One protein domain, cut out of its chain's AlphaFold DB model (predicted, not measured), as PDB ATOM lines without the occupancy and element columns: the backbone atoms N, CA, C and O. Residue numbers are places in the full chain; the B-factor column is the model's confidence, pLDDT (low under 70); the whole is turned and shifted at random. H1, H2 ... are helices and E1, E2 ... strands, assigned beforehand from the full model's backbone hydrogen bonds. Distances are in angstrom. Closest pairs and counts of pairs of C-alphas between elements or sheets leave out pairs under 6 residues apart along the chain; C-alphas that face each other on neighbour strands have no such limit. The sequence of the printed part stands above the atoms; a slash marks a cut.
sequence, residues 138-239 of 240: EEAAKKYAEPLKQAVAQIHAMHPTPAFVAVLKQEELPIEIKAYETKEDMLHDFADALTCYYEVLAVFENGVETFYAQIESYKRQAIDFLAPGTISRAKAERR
ATOM      1  N   GLU A 138      41.641  16.532  -7.857       95.44
ATOM      2  CA  GLU A 138      42.906  15.807  -7.770       95.44
ATOM      3  C   GLU A 138      43.054  14.747  -8.875       95.44
ATOM      4  O   GLU A 138      44.102  14.659  -9.518       95.44
ATOM      5  N   GLU A 139      42.022  13.936  -9.115       94.44
ATOM      6  CA  GLU A 139      42.018  12.932 -10.186       94.44
ATOM      7  C   GLU A 139      42.072  13.582 -11.570       94.44
ATOM      8  O   GLU A 139      42.846  13.139 -12.423       94.44
ATOM      9  N   ALA A 140      41.318  14.661 -11.781       93.94
ATOM     10  CA  ALA A 140      41.334  15.424 -13.022       93.94
ATOM     11  C   ALA A 140      42.719  16.046 -13.275       93.94
ATOM     12  O   ALA A 140      43.303  15.867 -14.344       93.94
ATOM     13  N   ALA A 141      43.304  16.702 -12.271       96.12
ATOM     14  CA  ALA A 141      44.642  17.280 -12.360       96.12
ATOM     15  C   ALA A 141      45.708  16.218 -12.668       96.12
ATOM     16  O   ALA A 141      46.604  16.457 -13.478       96.12
ATOM     17  N   LYS A 142      45.591  15.016 -12.085       96.75
ATOM     18  CA  LYS A 142      46.458  13.871 -12.408       96.75
ATOM     19  C   LYS A 142      46.276  13.403 -13.852       96.75
ATOM     20  O   LYS A 142      47.273  13.191 -14.542       96.75
ATOM     21  N   LYS A 143      45.029  13.266 -14.316       95.62
ATOM     22  CA  LYS A 143      44.685  12.858 -15.690       95.62
ATOM     23  C   LYS A 143      45.281  13.811 -16.732       95.62
ATOM     24  O   LYS A 143      45.791  13.346 -17.748       95.62
ATOM     25  N   TYR A 144      45.291  15.117 -16.458       96.12
ATOM     26  CA  TYR A 144      45.798  16.149 -17.376       96.12
ATOM     27  C   TYR A 144      47.062  16.858 -16.880       96.12
ATOM     28  O   TYR A 144      47.263  18.037 -17.171       96.12
ATOM     29  N   ALA A 145      47.941  16.154 -16.164       96.75
ATOM     30  CA  ALA A 145      49.090  16.770 -15.499       96.75
ATOM     31  C   ALA A 145      50.004  17.577 -16.442       96.75
ATOM     32  O   ALA A 145      50.451  18.666 -16.084       96.75
ATOM     33  N   GLU A 146      50.286  17.073 -17.648       95.81
ATOM     34  CA  GLU A 146      51.163  17.768 -18.604       95.81
ATOM     35  C   GLU A 146      50.518  19.038 -19.191       95.81
ATOM     36  O   GLU A 146      51.119  20.110 -19.072       95.81
ATOM     37  N   PRO A 147      49.293  18.989 -19.747       95.56
ATOM     38  CA  PRO A 147      48.567  20.199 -20.131       95.56
ATOM     39  C   PRO A 147      48.380  21.201 -18.979       95.56
ATOM     40  O   PRO A 147      48.551  22.405 -19.173       95.56
ATOM     41  N   LEU A 148      48.098  20.722 -17.763       96.94
ATOM     42  CA  LEU A 148      47.928  21.574 -16.586       96.94
ATOM     43  C   LEU A 148      49.212  22.342 -16.252       96.94
ATOM     44  O   LEU A 148      49.149  23.547 -16.025       96.94
ATOM     45  N   LYS A 149      50.390  21.704 -16.300       97.06
ATOM     46  CA  LYS A 149      51.680  22.397 -16.093       97.06
ATOM     47  C   LYS A 149      51.867  23.573 -17.051       97.06
ATOM     48  O   LYS A 149      52.387  24.613 -16.650       97.06
ATOM     49  N   GLN A 150      51.454  23.415 -18.310       96.88
ATOM     50  CA  GLN A 150      51.546  24.482 -19.308       96.88
ATOM     51  C   GLN A 150      50.592  25.633 -18.981       96.88
ATOM     52  O   GLN A 150      50.994  26.792 -19.076       96.88
ATOM     53  N   ALA A 151      49.365  25.329 -18.556       96.06
ATOM     54  CA  ALA A 151      48.403  26.342 -18.134       96.06
ATOM     55  C   ALA A 151      48.884  27.105 -16.889       96.06
ATOM     56  O   ALA A 151      48.884  28.332 -16.880       96.06
ATOM     57  N   VAL A 152      49.398  26.398 -15.879       96.12
ATOM     58  CA  VAL A 152      49.977  26.995 -14.660       96.12
ATOM     59  C   VAL A 152      51.124  27.950 -15.006       96.12
ATOM     60  O   VAL A 152      51.192  29.063 -14.487       96.12
ATOM     61  N   ALA A 153      52.013  27.554 -15.924       95.00
ATOM     62  CA  ALA A 153      53.102  28.416 -16.377       95.00
ATOM     63  C   ALA A 153      52.595  29.690 -17.076       95.00
ATOM     64  O   ALA A 153      53.160  30.762 -16.865       95.00
ATOM     65  N   GLN A 154      51.524  29.588 -17.873       94.75
ATOM     66  CA  GLN A 154      50.886  30.752 -18.496       94.75
ATOM     67  C   GLN A 154      50.290  31.692 -17.444       94.75
ATOM     68  O   GLN A 154      50.528  32.893 -17.521       94.75
ATOM     69  N   ILE A 155      49.595  31.156 -16.436       93.81
ATOM     70  CA  ILE A 155      48.990  31.943 -15.349       93.81
ATOM     71  C   ILE A 155      50.060  32.711 -14.569       93.81
ATOM     72  O   ILE A 155      49.918  33.911 -14.350       93.81
ATOM     73  N   HIS A 156      51.171  32.063 -14.207       92.50
ATOM     74  CA  HIS A 156      52.276  32.733 -13.510       92.50
ATOM     75  C   HIS A 156      52.959  33.832 -14.341       92.50
ATOM     76  O   HIS A 156      53.599  34.711 -13.767       92.50
ATOM     77  N   ALA A 157      52.839  33.794 -15.670       92.75
ATOM     78  CA  ALA A 157      53.356  34.829 -16.561       92.75
ATOM     79  C   ALA A 157      52.366  35.993 -16.790       92.75
ATOM     80  O   ALA A 157      52.739  36.991 -17.410       92.75
ATOM     81  N   MET A 158      51.114  35.888 -16.321       89.56
ATOM     82  CA  MET A 158      50.104  36.938 -16.481       89.56
ATOM     83  C   MET A 158      50.380  38.128 -15.557       89.56
ATOM     84  O   MET A 158      50.475  37.993 -14.333       89.56
ATOM     85  N   HIS A 159      50.435  39.322 -16.151       84.38
ATOM     86  CA  HIS A 159      50.575  40.588 -15.439       84.38
ATOM     87  C   HIS A 159      49.607  41.643 -16.016       84.38
ATOM     88  O   HIS A 159      49.702  41.941 -17.208       84.38
ATOM     89  N   PRO A 160      48.718  42.246 -15.199       82.62
ATOM     90  CA  PRO A 160      48.488  41.959 -13.780       82.62
ATOM     91  C   PRO A 160      47.851  40.578 -13.571       82.62
ATOM     92  O   PRO A 160      47.196  40.045 -14.462       82.62
ATOM     93  N   THR A 161      48.054  39.997 -12.391       82.06
ATOM     94  CA  THR A 161      47.439  38.713 -12.045       82.06
ATOM     95  C   THR A 161      45.970  38.934 -11.676       82.06
ATOM     96  O   THR A 161      45.704  39.760 -10.798       82.06
ATOM     97  N   PRO A 162      45.019  38.238 -12.323       89.94
ATOM     98  CA  PRO A 162      43.610  38.324 -11.955       89.94
ATOM     99  C   PRO A 162      43.358  37.857 -10.515       89.94
ATOM    100  O   PRO A 162      44.122  37.054  -9.969       89.94
ATOM    101  N   ALA A 163      42.271  38.344  -9.911       92.69
ATOM    102  CA  ALA A 163      41.889  37.977  -8.547       92.69
ATOM    103  C   ALA A 163      41.570  36.480  -8.436       92.69
ATOM    104  O   ALA A 163      42.012  35.832  -7.492       92.69
ATOM    105  N   PHE A 164      40.870  35.924  -9.427       97.06
ATOM    106  CA  PHE A 164      40.606  34.494  -9.529       97.06
ATOM    107  C   PHE A 164      40.931  33.997 -10.934       97.06
ATOM    108  O   PHE A 164      40.636  34.666 -11.924       97.06
ATOM    109  N   VAL A 165      41.529  32.814 -11.035       97.31
ATOM    110  CA  VAL A 165      41.746  32.127 -12.311       97.31
ATOM    111  C   VAL A 165      41.397  30.658 -12.151       97.31
ATOM    112  O   VAL A 165      41.871  30.025 -11.213       97.31
ATOM    113  N   ALA A 166      40.614  30.095 -13.065       97.56
ATOM    114  CA  ALA A 166      40.338  28.665 -13.114       97.56
ATOM    115  C   ALA A 166      40.926  28.037 -14.378       97.56
ATOM    116  O   ALA A 166      40.929  28.642 -15.452       97.56
ATOM    117  N   VAL A 167      41.404  26.803 -14.237       97.75
ATOM    118  CA  VAL A 167      41.823  25.951 -15.349       97.75
ATOM    119  C   VAL A 167      40.771  24.871 -15.531       97.75
ATOM    120  O   VAL A 167      40.571  24.052 -14.631       97.75
ATOM    121  N   LEU A 168      40.107  24.868 -16.681       96.69
ATOM    122  CA  LEU A 168      38.994  23.974 -16.987       96.69
ATOM    123  C   LEU A 168      39.341  23.067 -18.171       96.69
ATOM    124  O   LEU A 168      40.105  23.445 -19.063       96.69
ATOM    125  N   LYS A 169      38.765  21.864 -18.193       95.00
ATOM    126  CA  LYS A 169      38.904  20.917 -19.304       95.00
ATOM    127  C   LYS A 169      37.599  20.184 -19.556       95.00
ATOM    128  O   LYS A 169      37.061  19.566 -18.651       95.00
ATOM    129  N   GLN A 170      37.146  20.169 -20.800       92.00
ATOM    130  CA  GLN A 170      36.112  19.249 -21.277       92.00
ATOM    131  C   GLN A 170      36.760  18.252 -22.243       92.00
ATOM    132  O   GLN A 170      37.648  18.652 -22.986       92.00
ATOM    133  N   GLU A 171      36.386  16.969 -22.233       84.56
ATOM    134  CA  GLU A 171      37.103  15.862 -22.909       84.56
ATOM    135  C   GLU A 171      37.550  16.161 -24.354       84.56
ATOM    136  O   GLU A 171      38.735  16.009 -24.662       84.56
ATOM    137  N   GLU A 172      36.662  16.716 -25.177       87.38
ATOM    138  CA  GLU A 172      36.913  17.022 -26.596       87.38
ATOM    139  C   GLU A 172      37.453  18.442 -26.858       87.38
ATOM    140  O   GLU A 172      37.796  18.780 -27.990       87.38
ATOM    141  N   LEU A 173      37.550  19.290 -25.830       89.50
ATOM    142  CA  LEU A 173      37.993  20.681 -25.966       89.50
ATOM    143  C   LEU A 173      39.416  20.903 -25.431       89.50
ATOM    144  O   LEU A 173      39.899  20.136 -24.593       89.50
ATOM    145  N   PRO A 174      40.126  21.947 -25.891       93.00
ATOM    146  CA  PRO A 174      41.378  22.375 -25.274       93.00
ATOM    147  C   PRO A 174      41.215  22.732 -23.786       93.00
ATOM    148  O   PRO A 174      40.105  22.911 -23.292       93.00
ATOM    149  N   ILE A 175      42.335  22.851 -23.062       95.81
ATOM    150  CA  ILE A 175      42.303  23.473 -21.732       95.81
ATOM    151  C   ILE A 175      41.942  24.947 -21.877       95.81
ATOM    152  O   ILE A 175      42.531  25.657 -22.694       95.81
ATOM    153  N   GLU A 176      41.045  25.401 -21.013       96.56
ATOM    154  CA  GLU A 176      40.670  26.799 -20.883       96.56
ATOM    155  C   GLU A 176      41.261  27.397 -19.610       96.56
ATOM    156  O   GLU A 176      41.259  26.773 -18.548       96.56
ATOM    157  N   ILE A 177      41.760  28.628 -19.724       96.75
ATOM    158  CA  ILE A 177      42.183  29.454 -18.595       96.75
ATOM    159  C   ILE A 177      41.214  30.626 -18.539       96.75
ATOM    160  O   ILE A 177      41.238  31.491 -19.415       96.75
ATOM    161  N   LYS A 178      40.363  30.649 -17.519       96.88
ATOM    162  CA  LYS A 178      39.377  31.711 -17.322       96.88
ATOM    163  C   LYS A 178      39.772  32.572 -16.136       96.88
ATOM    164  O   LYS A 178      40.115  32.046 -15.081       96.88
ATOM    165  N   ALA A 179      39.737  33.884 -16.325       96.38
ATOM    166  CA  ALA A 179      40.005  34.870 -15.291       96.38
ATOM    167  C   ALA A 179      38.690  35.494 -14.822       96.38
ATOM    168  O   ALA A 179      37.829  35.796 -15.644       96.38
ATOM    169  N   TYR A 180      38.572  35.721 -13.519       96.31
ATOM    170  CA  TYR A 180      37.388  36.298 -12.898       96.31
ATOM    171  C   TYR A 180      37.789  37.442 -11.970       96.31
ATOM    172  O   TYR A 180      38.832  37.400 -11.302       96.31
ATOM    173  N   GLU A 181      36.954  38.477 -11.943       94.00
ATOM    174  CA  GLU A 181      37.155  39.645 -11.085       94.00
ATOM    175  C   GLU A 181      36.749  39.342  -9.643       94.00
ATOM    176  O   GLU A 181      37.408  39.797  -8.704       94.00
ATOM    177  N   THR A 182      35.709  38.525  -9.459       95.69
ATOM    178  CA  THR A 182      35.218  38.127  -8.141       95.69
ATOM    179  C   THR A 182      35.090  36.611  -8.003       95.69
ATOM    180  O   THR A 182      35.036  35.855  -8.975       95.69
ATOM    181  N   LYS A 183      35.017  36.152  -6.748       95.44
ATOM    182  CA  LYS A 183      34.726  34.752  -6.435       95.44
ATOM    183  C   LYS A 183      33.330  34.351  -6.915       95.44
ATOM    184  O   LYS A 183      33.136  33.212  -7.317       95.44
ATOM    185  N   GLU A 184      32.366  35.263  -6.832       96.31
ATOM    186  CA  GLU A 184      30.977  35.013  -7.217       96.31
ATOM    187  C   GLU A 184      30.864  34.721  -8.717       96.31
ATOM    188  O   GLU A 184      30.269  33.712  -9.082       96.31
ATOM    189  N   ASP A 185      31.554  35.495  -9.563       96.00
ATOM    190  CA  ASP A 185      31.618  35.248 -11.013       96.00
ATOM    191  C   ASP A 185      32.187  33.856 -11.330       96.00
ATOM    192  O   ASP A 185      31.657  33.123 -12.165       96.00
ATOM    193  N   MET A 186      33.253  33.464 -10.622       96.88
ATOM    194  CA  MET A 186      33.849  32.133 -10.759       96.88
ATOM    195  C   MET A 186      32.873  31.029 -10.335       96.88
ATOM    196  O   MET A 186      32.790  30.000 -11.000       96.88
ATOM    197  N   LEU A 187      32.142  31.213  -9.230       96.38
ATOM    198  CA  LEU A 187      31.167  30.227  -8.756       96.38
ATOM    199  C   LEU A 187      29.979  30.087  -9.716       96.38
ATOM    200  O   LEU A 187      29.535  28.964  -9.943       96.38
ATOM    201  N   HIS A 188      29.507  31.184 -10.311       93.62
ATOM    202  CA  HIS A 188      28.484  31.150 -11.355       93.62
ATOM    203  C   HIS A 188      28.940  30.340 -12.575       93.62
ATOM    204  O   HIS A 188      28.245  29.417 -12.990       93.62
ATOM    205  N   ASP A 189      30.136  30.607 -13.106       93.88
ATOM    206  CA  ASP A 189      30.664  29.856 -14.255       93.88
ATOM    207  C   ASP A 189      30.954  28.388 -13.894       93.88
ATOM    208  O   ASP A 189      30.779  27.493 -14.720       93.88
ATOM    209  N   PHE A 190      31.331  28.098 -12.643       93.75
ATOM    210  CA  PHE A 190      31.464  26.720 -12.158       93.75
ATOM    211  C   PHE A 190      30.130  25.981 -12.167       93.75
ATOM    212  O   PHE A 190      30.109  24.797 -12.497       93.75
ATOM    213  N   ALA A 191      29.030  26.649 -11.818       90.31
ATOM    214  CA  ALA A 191      27.704  26.048 -11.839       90.31
ATOM    215  C   ALA A 191      27.383  25.527 -13.248       90.31
ATOM    216  O   ALA A 191      27.061  24.349 -13.411       90.31
ATOM    217  N   ASP A 192      27.605  26.354 -14.270       87.88
ATOM    218  CA  ASP A 192      27.407  25.983 -15.673       87.88
ATOM    219  C   ASP A 192      28.402  24.905 -16.125       87.88
ATOM    220  O   ASP A 192      28.009  23.878 -16.688       87.88
ATOM    221  N   ALA A 193      29.686  25.073 -15.809       88.88
ATOM    222  CA  ALA A 193      30.751  24.127 -16.139       88.88
ATOM    223  C   ALA A 193      30.446  22.708 -15.618       88.88
ATOM    224  O   ALA A 193      30.584  21.720 -16.351       88.88
ATOM    225  N   LEU A 194      29.954  22.601 -14.378       86.31
ATOM    226  CA  LEU A 194      29.564  21.335 -13.756       86.31
ATOM    227  C   LEU A 194      28.369  20.680 -14.447       86.31
ATOM    228  O   LEU A 194      28.272  19.453 -14.421       86.31
ATOM    229  N   THR A 195      27.484  21.440 -15.098       83.94
ATOM    230  CA  THR A 195      26.375  20.884 -15.897       83.94
ATOM    231  C   THR A 195      26.850  20.383 -17.265       83.94
ATOM    232  O   THR A 195      26.351  19.361 -17.755       83.94
ATOM    233  N   CYS A 196      27.905  20.998 -17.805       84.31
ATOM    234  CA  CYS A 196      28.465  20.756 -19.138       84.31
ATOM    235  C   CYS A 196      29.681  19.808 -19.177       84.31
ATOM    236  O   CYS A 196      30.354  19.726 -20.202       84.31
ATOM    237  N   TYR A 197      29.948  19.052 -18.105       83.50
ATOM    238  CA  TYR A 197      31.054  18.077 -18.014       83.50
ATOM    239  C   TYR A 197      32.461  18.687 -18.080       83.50
ATOM    240  O   TYR A 197      33.414  18.013 -18.475       83.50
ATOM    241  N   TYR A 198      32.612  19.946 -17.682       90.94
ATOM    242  CA  TYR A 198      33.941  20.501 -17.477       90.94
ATOM    243  C   TYR A 198      34.525  19.985 -16.160       90.94
ATOM    244  O   TYR A 198      33.902  20.022 -15.098       90.94
ATOM    245  N   GLU A 199      35.762  19.522 -16.239       92.88
ATOM    246  CA  GLU A 199      36.612  19.154 -15.123       92.88
ATOM    247  C   GLU A 199      37.396  20.401 -14.688       92.88
ATOM    248  O   GLU A 199      38.155  20.983 -15.468       92.88
ATOM    249  N   VAL A 200      37.227  20.820 -13.431       95.19
ATOM    250  CA  VAL A 200      38.079  21.855 -12.827       95.19
ATOM    251  C   VAL A 200      39.412  21.207 -12.475       95.19
ATOM    252  O   VAL A 200      39.439  20.242 -11.712       95.19
ATOM    253  N   LEU A 201      40.505  21.722 -13.035       97.00
ATOM    254  CA  LEU A 201      41.848  21.173 -12.849       97.00
ATOM    255  C   LEU A 201      42.636  21.920 -11.767       97.00
ATOM    256  O   LEU A 201      43.357  21.302 -10.989       97.00
ATOM    257  N   ALA A 202      42.507  23.246 -11.728       97.69
ATOM    258  CA  ALA A 202      43.157  24.109 -10.747       97.69
ATOM    259  C   ALA A 202      42.409  25.439 -10.609       97.69
ATOM    260  O   ALA A 202      41.722  25.876 -11.533       97.69
ATOM    261  N   VAL A 203      42.590  26.092  -9.463       97.88
ATOM    262  CA  VAL A 203      42.113  27.452  -9.194       97.88
ATOM    263  C   VAL A 203      43.245  28.243  -8.563       97.88
ATOM    264  O   VAL A 203      43.952  27.728  -7.699       97.88
ATOM    265  N   PHE A 204      43.401  29.494  -8.971       97.44
ATOM    266  CA  PHE A 204      44.333  30.446  -8.393       97.44
ATOM    267  C   PHE A 204      43.550  31.603  -7.795       97.44
ATOM    268  O   PHE A 204      42.684  32.166  -8.458       97.44
ATOM    269  N   GLU A 205      43.885  31.971  -6.566       96.19
ATOM    270  CA  GLU A 205      43.343  33.136  -5.879       96.19
ATOM    271  C   GLU A 205      44.490  34.110  -5.615       96.19
ATOM    272  O   GLU A 205      45.472  33.777  -4.951       96.19
ATOM    273  N   ASN A 206      44.403  35.305  -6.196       92.75
ATOM    274  CA  ASN A 206      45.442  36.334  -6.166       92.75
ATOM    275  C   ASN A 206      46.830  35.793  -6.573       92.75
ATOM    276  O   ASN A 206      47.849  36.117  -5.961       92.75
ATOM    277  N   GLY A 207      46.858  34.928  -7.592       91.38
ATOM    278  CA  GLY A 207      48.077  34.294  -8.106       91.38
ATOM    279  C   GLY A 207      48.600  33.105  -7.299       91.38
ATOM    280  O   GLY A 207      49.640  32.557  -7.657       91.38
ATOM    281  N   VAL A 208      47.906  32.686  -6.240       94.12
ATOM    282  CA  VAL A 208      48.288  31.531  -5.420       94.12
ATOM    283  C   VAL A 208      47.397  30.342  -5.755       94.12
ATOM    284  O   VAL A 208      46.173  30.451  -5.717       94.12
ATOM    285  N   GLU A 209      48.006  29.197  -6.064       95.31
ATOM    286  CA  GLU A 209      47.270  27.958  -6.322       95.31
ATOM    287  C   GLU A 209      46.481  27.519  -5.078       95.31
ATOM    288  O   GLU A 209      46.993  27.466  -3.959       95.31
ATOM    289  N   THR A 210      45.211  27.200  -5.292       96.75
ATOM    290  CA  THR A 210      44.269  26.773  -4.264       96.75
ATOM    291  C   THR A 210      44.344  25.261  -4.074       96.75
ATOM    292  O   THR A 210      44.400  24.496  -5.035       96.75
ATOM    293  N   PHE A 211      44.284  24.797  -2.824       95.88
ATOM    294  CA  PHE A 211      44.271  23.363  -2.520       95.88
ATOM    295  C   PHE A 211      43.016  22.666  -3.059       95.88
ATOM    296  O   PHE A 211      41.914  23.205  -2.961       95.88
ATOM    297  N   TYR A 212      43.149  21.412  -3.507       95.75
ATOM    298  CA  TYR A 212      42.032  20.635  -4.061       95.75
ATOM    299  C   TYR A 212      40.799  20.590  -3.153       95.75
ATOM    300  O   TYR A 212      39.693  20.816  -3.628       95.75
ATOM    301  N   ALA A 213      40.969  20.399  -1.841       94.06
ATOM    302  CA  ALA A 213      39.844  20.390  -0.898       94.06
ATOM    303  C   ALA A 213      39.053  21.715  -0.889       94.06
ATOM    304  O   ALA A 213      37.831  21.716  -0.743       94.06
ATOM    305  N   GLN A 214      39.740  22.844  -1.075       96.44
ATOM    306  CA  GLN A 214      39.103  24.153  -1.171       96.44
ATOM    307  C   GLN A 214      38.391  24.328  -2.522       96.44
ATOM    308  O   GLN A 214      37.302  24.900  -2.555       96.44
ATOM    309  N   ILE A 215      38.939  23.768  -3.607       96.00
ATOM    310  CA  ILE A 215      38.283  23.731  -4.926       96.00
ATOM    311  C   ILE A 215      37.010  22.878  -4.875       96.00
ATOM    312  O   ILE A 215      35.976  23.310  -5.375       96.00
ATOM    313  N   GLU A 216      37.025  21.722  -4.203       94.44
ATOM    314  CA  GLU A 216      35.805  20.925  -3.998       94.44
ATOM    315  C   GLU A 216      34.746  21.699  -3.205       94.44
ATOM    316  O   GLU A 216      33.558  21.648  -3.524       94.44
ATOM    317  N   SER A 217      35.163  22.482  -2.204       94.56
ATOM    318  CA  SER A 217      34.244  23.384  -1.510       94.56
ATOM    319  C   SER A 217      33.674  24.466  -2.434       94.56
ATOM    320  O   SER A 217      32.526  24.857  -2.233       94.56
ATOM    321  N   TYR A 218      34.437  24.971  -3.407       95.38
ATOM    322  CA  TYR A 218      33.938  25.939  -4.391       95.38
ATOM    323  C   TYR A 218      32.931  25.300  -5.337       95.38
ATOM    324  O   TYR A 218      31.851  25.849  -5.512       95.38
ATOM    325  N   LYS A 219      33.215  24.105  -5.862       92.81
ATOM    326  CA  LYS A 219      32.246  23.370  -6.681       92.81
ATOM    327  C   LYS A 219      30.928  23.142  -5.933       92.81
ATOM    328  O   LYS A 219      29.865  23.349  -6.500       92.81
ATOM    329  N   ARG A 220      30.983  22.780  -4.642       91.56
ATOM    330  CA  ARG A 220      29.773  22.591  -3.817       91.56
ATOM    331  C   ARG A 220      28.990  23.888  -3.630       91.56
ATOM    332  O   ARG A 220      27.774  23.859  -3.720       91.56
ATOM    333  N   GLN A 221      29.680  25.011  -3.419       94.06
ATOM    334  CA  GLN A 221      29.047  26.336  -3.359       94.06
ATOM    335  C   GLN A 221      28.436  26.742  -4.708       94.06
ATOM    336  O   GLN A 221      27.381  27.361  -4.733       94.06
ATOM    337  N   ALA A 222      29.063  26.373  -5.829       93.31
ATOM    338  CA  ALA A 222      28.569  26.687  -7.169       93.31
ATOM    339  C   ALA A 222      27.191  26.061  -7.452       93.31
ATOM    340  O   ALA A 222      26.358  26.664  -8.120       93.31
ATOM    341  N   ILE A 223      26.904  24.884  -6.889       89.44
ATOM    342  CA  ILE A 223      25.598  24.224  -7.033       89.44
ATOM    343  C   ILE A 223      24.450  25.079  -6.492       89.44
ATOM    344  O   ILE A 223      23.341  25.009  -7.020       89.44
ATOM    345  N   ASP A 224      24.692  25.903  -5.473       90.06
ATOM    346  CA  ASP A 224      23.643  26.737  -4.887       90.06
ATOM    347  C   ASP A 224      23.148  27.833  -5.842       90.06
ATOM    348  O   ASP A 224      22.043  28.341  -5.653       90.06
ATOM    349  N   PHE A 225      23.903  28.131  -6.905       87.50
ATOM    350  CA  PHE A 225      23.471  29.012  -7.991       87.50
ATOM    351  C   PHE A 225      22.542  28.321  -8.999       87.50
ATOM    352  O   PHE A 225      21.892  28.997  -9.796       87.50
ATOM    353  N   LEU A 226      22.432  26.989  -8.965       84.06
ATOM    354  CA  LEU A 226      21.487  26.239  -9.787       84.06
ATOM    355  C   LEU A 226      20.131  26.155  -9.082       84.06
ATOM    356  O   LEU A 226      20.040  25.794  -7.902       84.06
ATOM    357  N   ALA A 227      19.058  26.433  -9.823       80.19
ATOM    358  CA  ALA A 227      17.708  26.375  -9.280       80.19
ATOM    359  C   ALA A 227      17.379  24.959  -8.747       80.19
ATOM    360  O   ALA A 227      17.672  23.960  -9.425       80.19
ATOM    361  N   PRO A 228      16.782  24.845  -7.544       79.44
ATOM    362  CA  PRO A 228      16.323  23.571  -6.992       79.44
ATOM    363  C   PRO A 228      15.373  22.829  -7.936       79.44
ATOM    364  O   PRO A 228      14.585  23.457  -8.636       79.44
ATOM    365  N   GLY A 229      15.435  21.495  -7.941       71.38
ATOM    366  CA  GLY A 229      14.530  20.665  -8.745       71.38
ATOM    367  C   GLY A 229      14.774  20.717 -10.257       71.38
ATOM    368  O   GLY A 229      13.928  20.269 -11.017       71.38
ATOM    369  N   THR A 230      15.910  21.250 -10.715       74.94
ATOM    370  CA  THR A 230      16.281  21.231 -12.138       74.94
ATOM    371  C   THR A 230      17.178  20.044 -12.476       74.94
ATOM    372  O   THR A 230      18.002  19.616 -11.664       74.94
ATOM    373  N   ILE A 231      17.102  19.563 -13.724       74.19
ATOM    374  CA  ILE A 231      18.017  18.535 -14.256       74.19
ATOM    375  C   ILE A 231      19.478  18.978 -14.104       74.19
ATOM    376  O   ILE A 231      20.346  18.165 -13.789       74.19
ATOM    377  N   SER A 232      19.763  20.264 -14.326       76.69
ATOM    378  CA  SER A 232      21.099  20.846 -14.183       76.69
ATOM    379  C   SER A 232      21.637  20.692 -12.762       76.69
ATOM    380  O   SER A 232      22.751  20.193 -12.587       76.69
ATOM    381  N   ARG A 233      20.832  21.030 -11.744       79.69
ATOM    382  CA  ARG A 233      21.216  20.857 -10.339       79.69
ATOM    383  C   ARG A 233      21.369  19.385  -9.965       79.69
ATOM    384  O   ARG A 233      22.403  19.028  -9.413       79.69
ATOM    385  N   ALA A 234      20.413  18.530 -10.336       77.00
ATOM    386  CA  ALA A 234      20.482  17.089 -10.067       77.00
ATOM    387  C   ALA A 234      21.749  16.455 -10.669       77.00
ATOM    388  O   ALA A 234      22.456  15.688 -10.010       77.00
ATOM    389  N   LYS A 235      22.100  16.846 -11.904       74.50
ATOM    390  CA  LYS A 235      23.361  16.460 -12.545       74.50
ATOM    391  C   LYS A 235      24.565  16.949 -11.745       74.50
ATOM    392  O   LYS A 235      25.458  16.148 -11.505       74.50
ATOM    393  N   ALA A 236      24.616  18.223 -11.362       78.56
ATOM    394  CA  ALA A 236      25.759  18.797 -10.652       78.56
ATOM    395  C   ALA A 236      25.942  18.217  -9.234       78.56
ATOM    396  O   ALA A 236      27.064  17.895  -8.855       78.56
ATOM    397  N   GLU A 237      24.865  18.005  -8.472       79.00
ATOM    398  CA  GLU A 237      24.899  17.460  -7.101       79.00
ATOM    399  C   GLU A 237      25.457  16.048  -7.034       79.00
ATOM    400  O   GLU A 237      26.242  15.729  -6.143       79.00
ATOM    401  N   ARG A 238      25.107  15.203  -8.004       69.12
ATOM    402  CA  ARG A 238      25.672  13.855  -8.097       69.12
ATOM    403  C   ARG A 238      27.099  13.844  -8.629       69.12
ATOM    404  O   ARG A 238      27.714  12.791  -8.617       69.12
ATOM    405  N   ARG A 239      27.630  14.969  -9.111       64.69
ATOM    406  CA  ARG A 239      28.973  15.071  -9.698       64.69
ATOM    407  C   ARG A 239      30.054  15.516  -8.691       64.69
ATOM    408  O   ARG A 239      31.199  15.634  -9.115       64.69
TER     409      ARG A 239
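This is residues 138 to 239 of the 240 residues of an uncharacterized protein of metagenome (UniProt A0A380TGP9). A small three-stranded sheet stands between helices: H1 and H2 cover one face, while H3 and H4 pack crosswise to each other over the opposite one. H5 packs on H3 and H4 beyond the sheet, at one end of the long axis. The printed part has 102 residues, running H1 H2 E1 E2 H3 E3 H4 H5; the sheet, E2 E1 E3, is antiparallel. The class is mixed, helices and strands; the whole is compact, with a radius of gyration of the C-alphas of 13.2 A and spans of 42 by 27 by 23 A.

H1, residues 138 to 143, begins at C-alpha (42.906, 15.807, -7.770). H2 is residues 145 to 156, 16.4 A. E1 is residues 164 to 169, 16.8 A, and E2 residues 175 to 180, 16.3 A. H3 is residues 183 to 195, 18.8 A, E3 residues 199 to 205, 18.1 A, and H4 residues 212 to 225, 20.7 A. H5, residues 231 to 237, ends at C-alpha (24.899, 17.460, -7.101).

E1 and E2 form a hairpin, with N 166 and O 178 2.8 A apart. E1 and E3 are antiparallel, with N 167 and O 202 2.9 A apart. H2 runs along the strands, at 25 degrees to E1 on the local plane. The closest C-alphas of H1 and E3 are Ala 141 and Leu 201, 4.8 A. H3 and H4 touch, about perpendicular at 82 degrees, closest at C-alphas Leu 187 and Ala 222, 4.7 A. H4 and H5 form a helical hairpin. Every O i to N i+4 pair is within hydrogen-bond range in H1, H2, H3 and H5; in H4 8 of 10 are.

The farthest C-alphas, Ala 157 and Gly 229, are 42.1 A apart. The printed part has no cut and no long link. Residues 238 to 239 have pLDDT under 70.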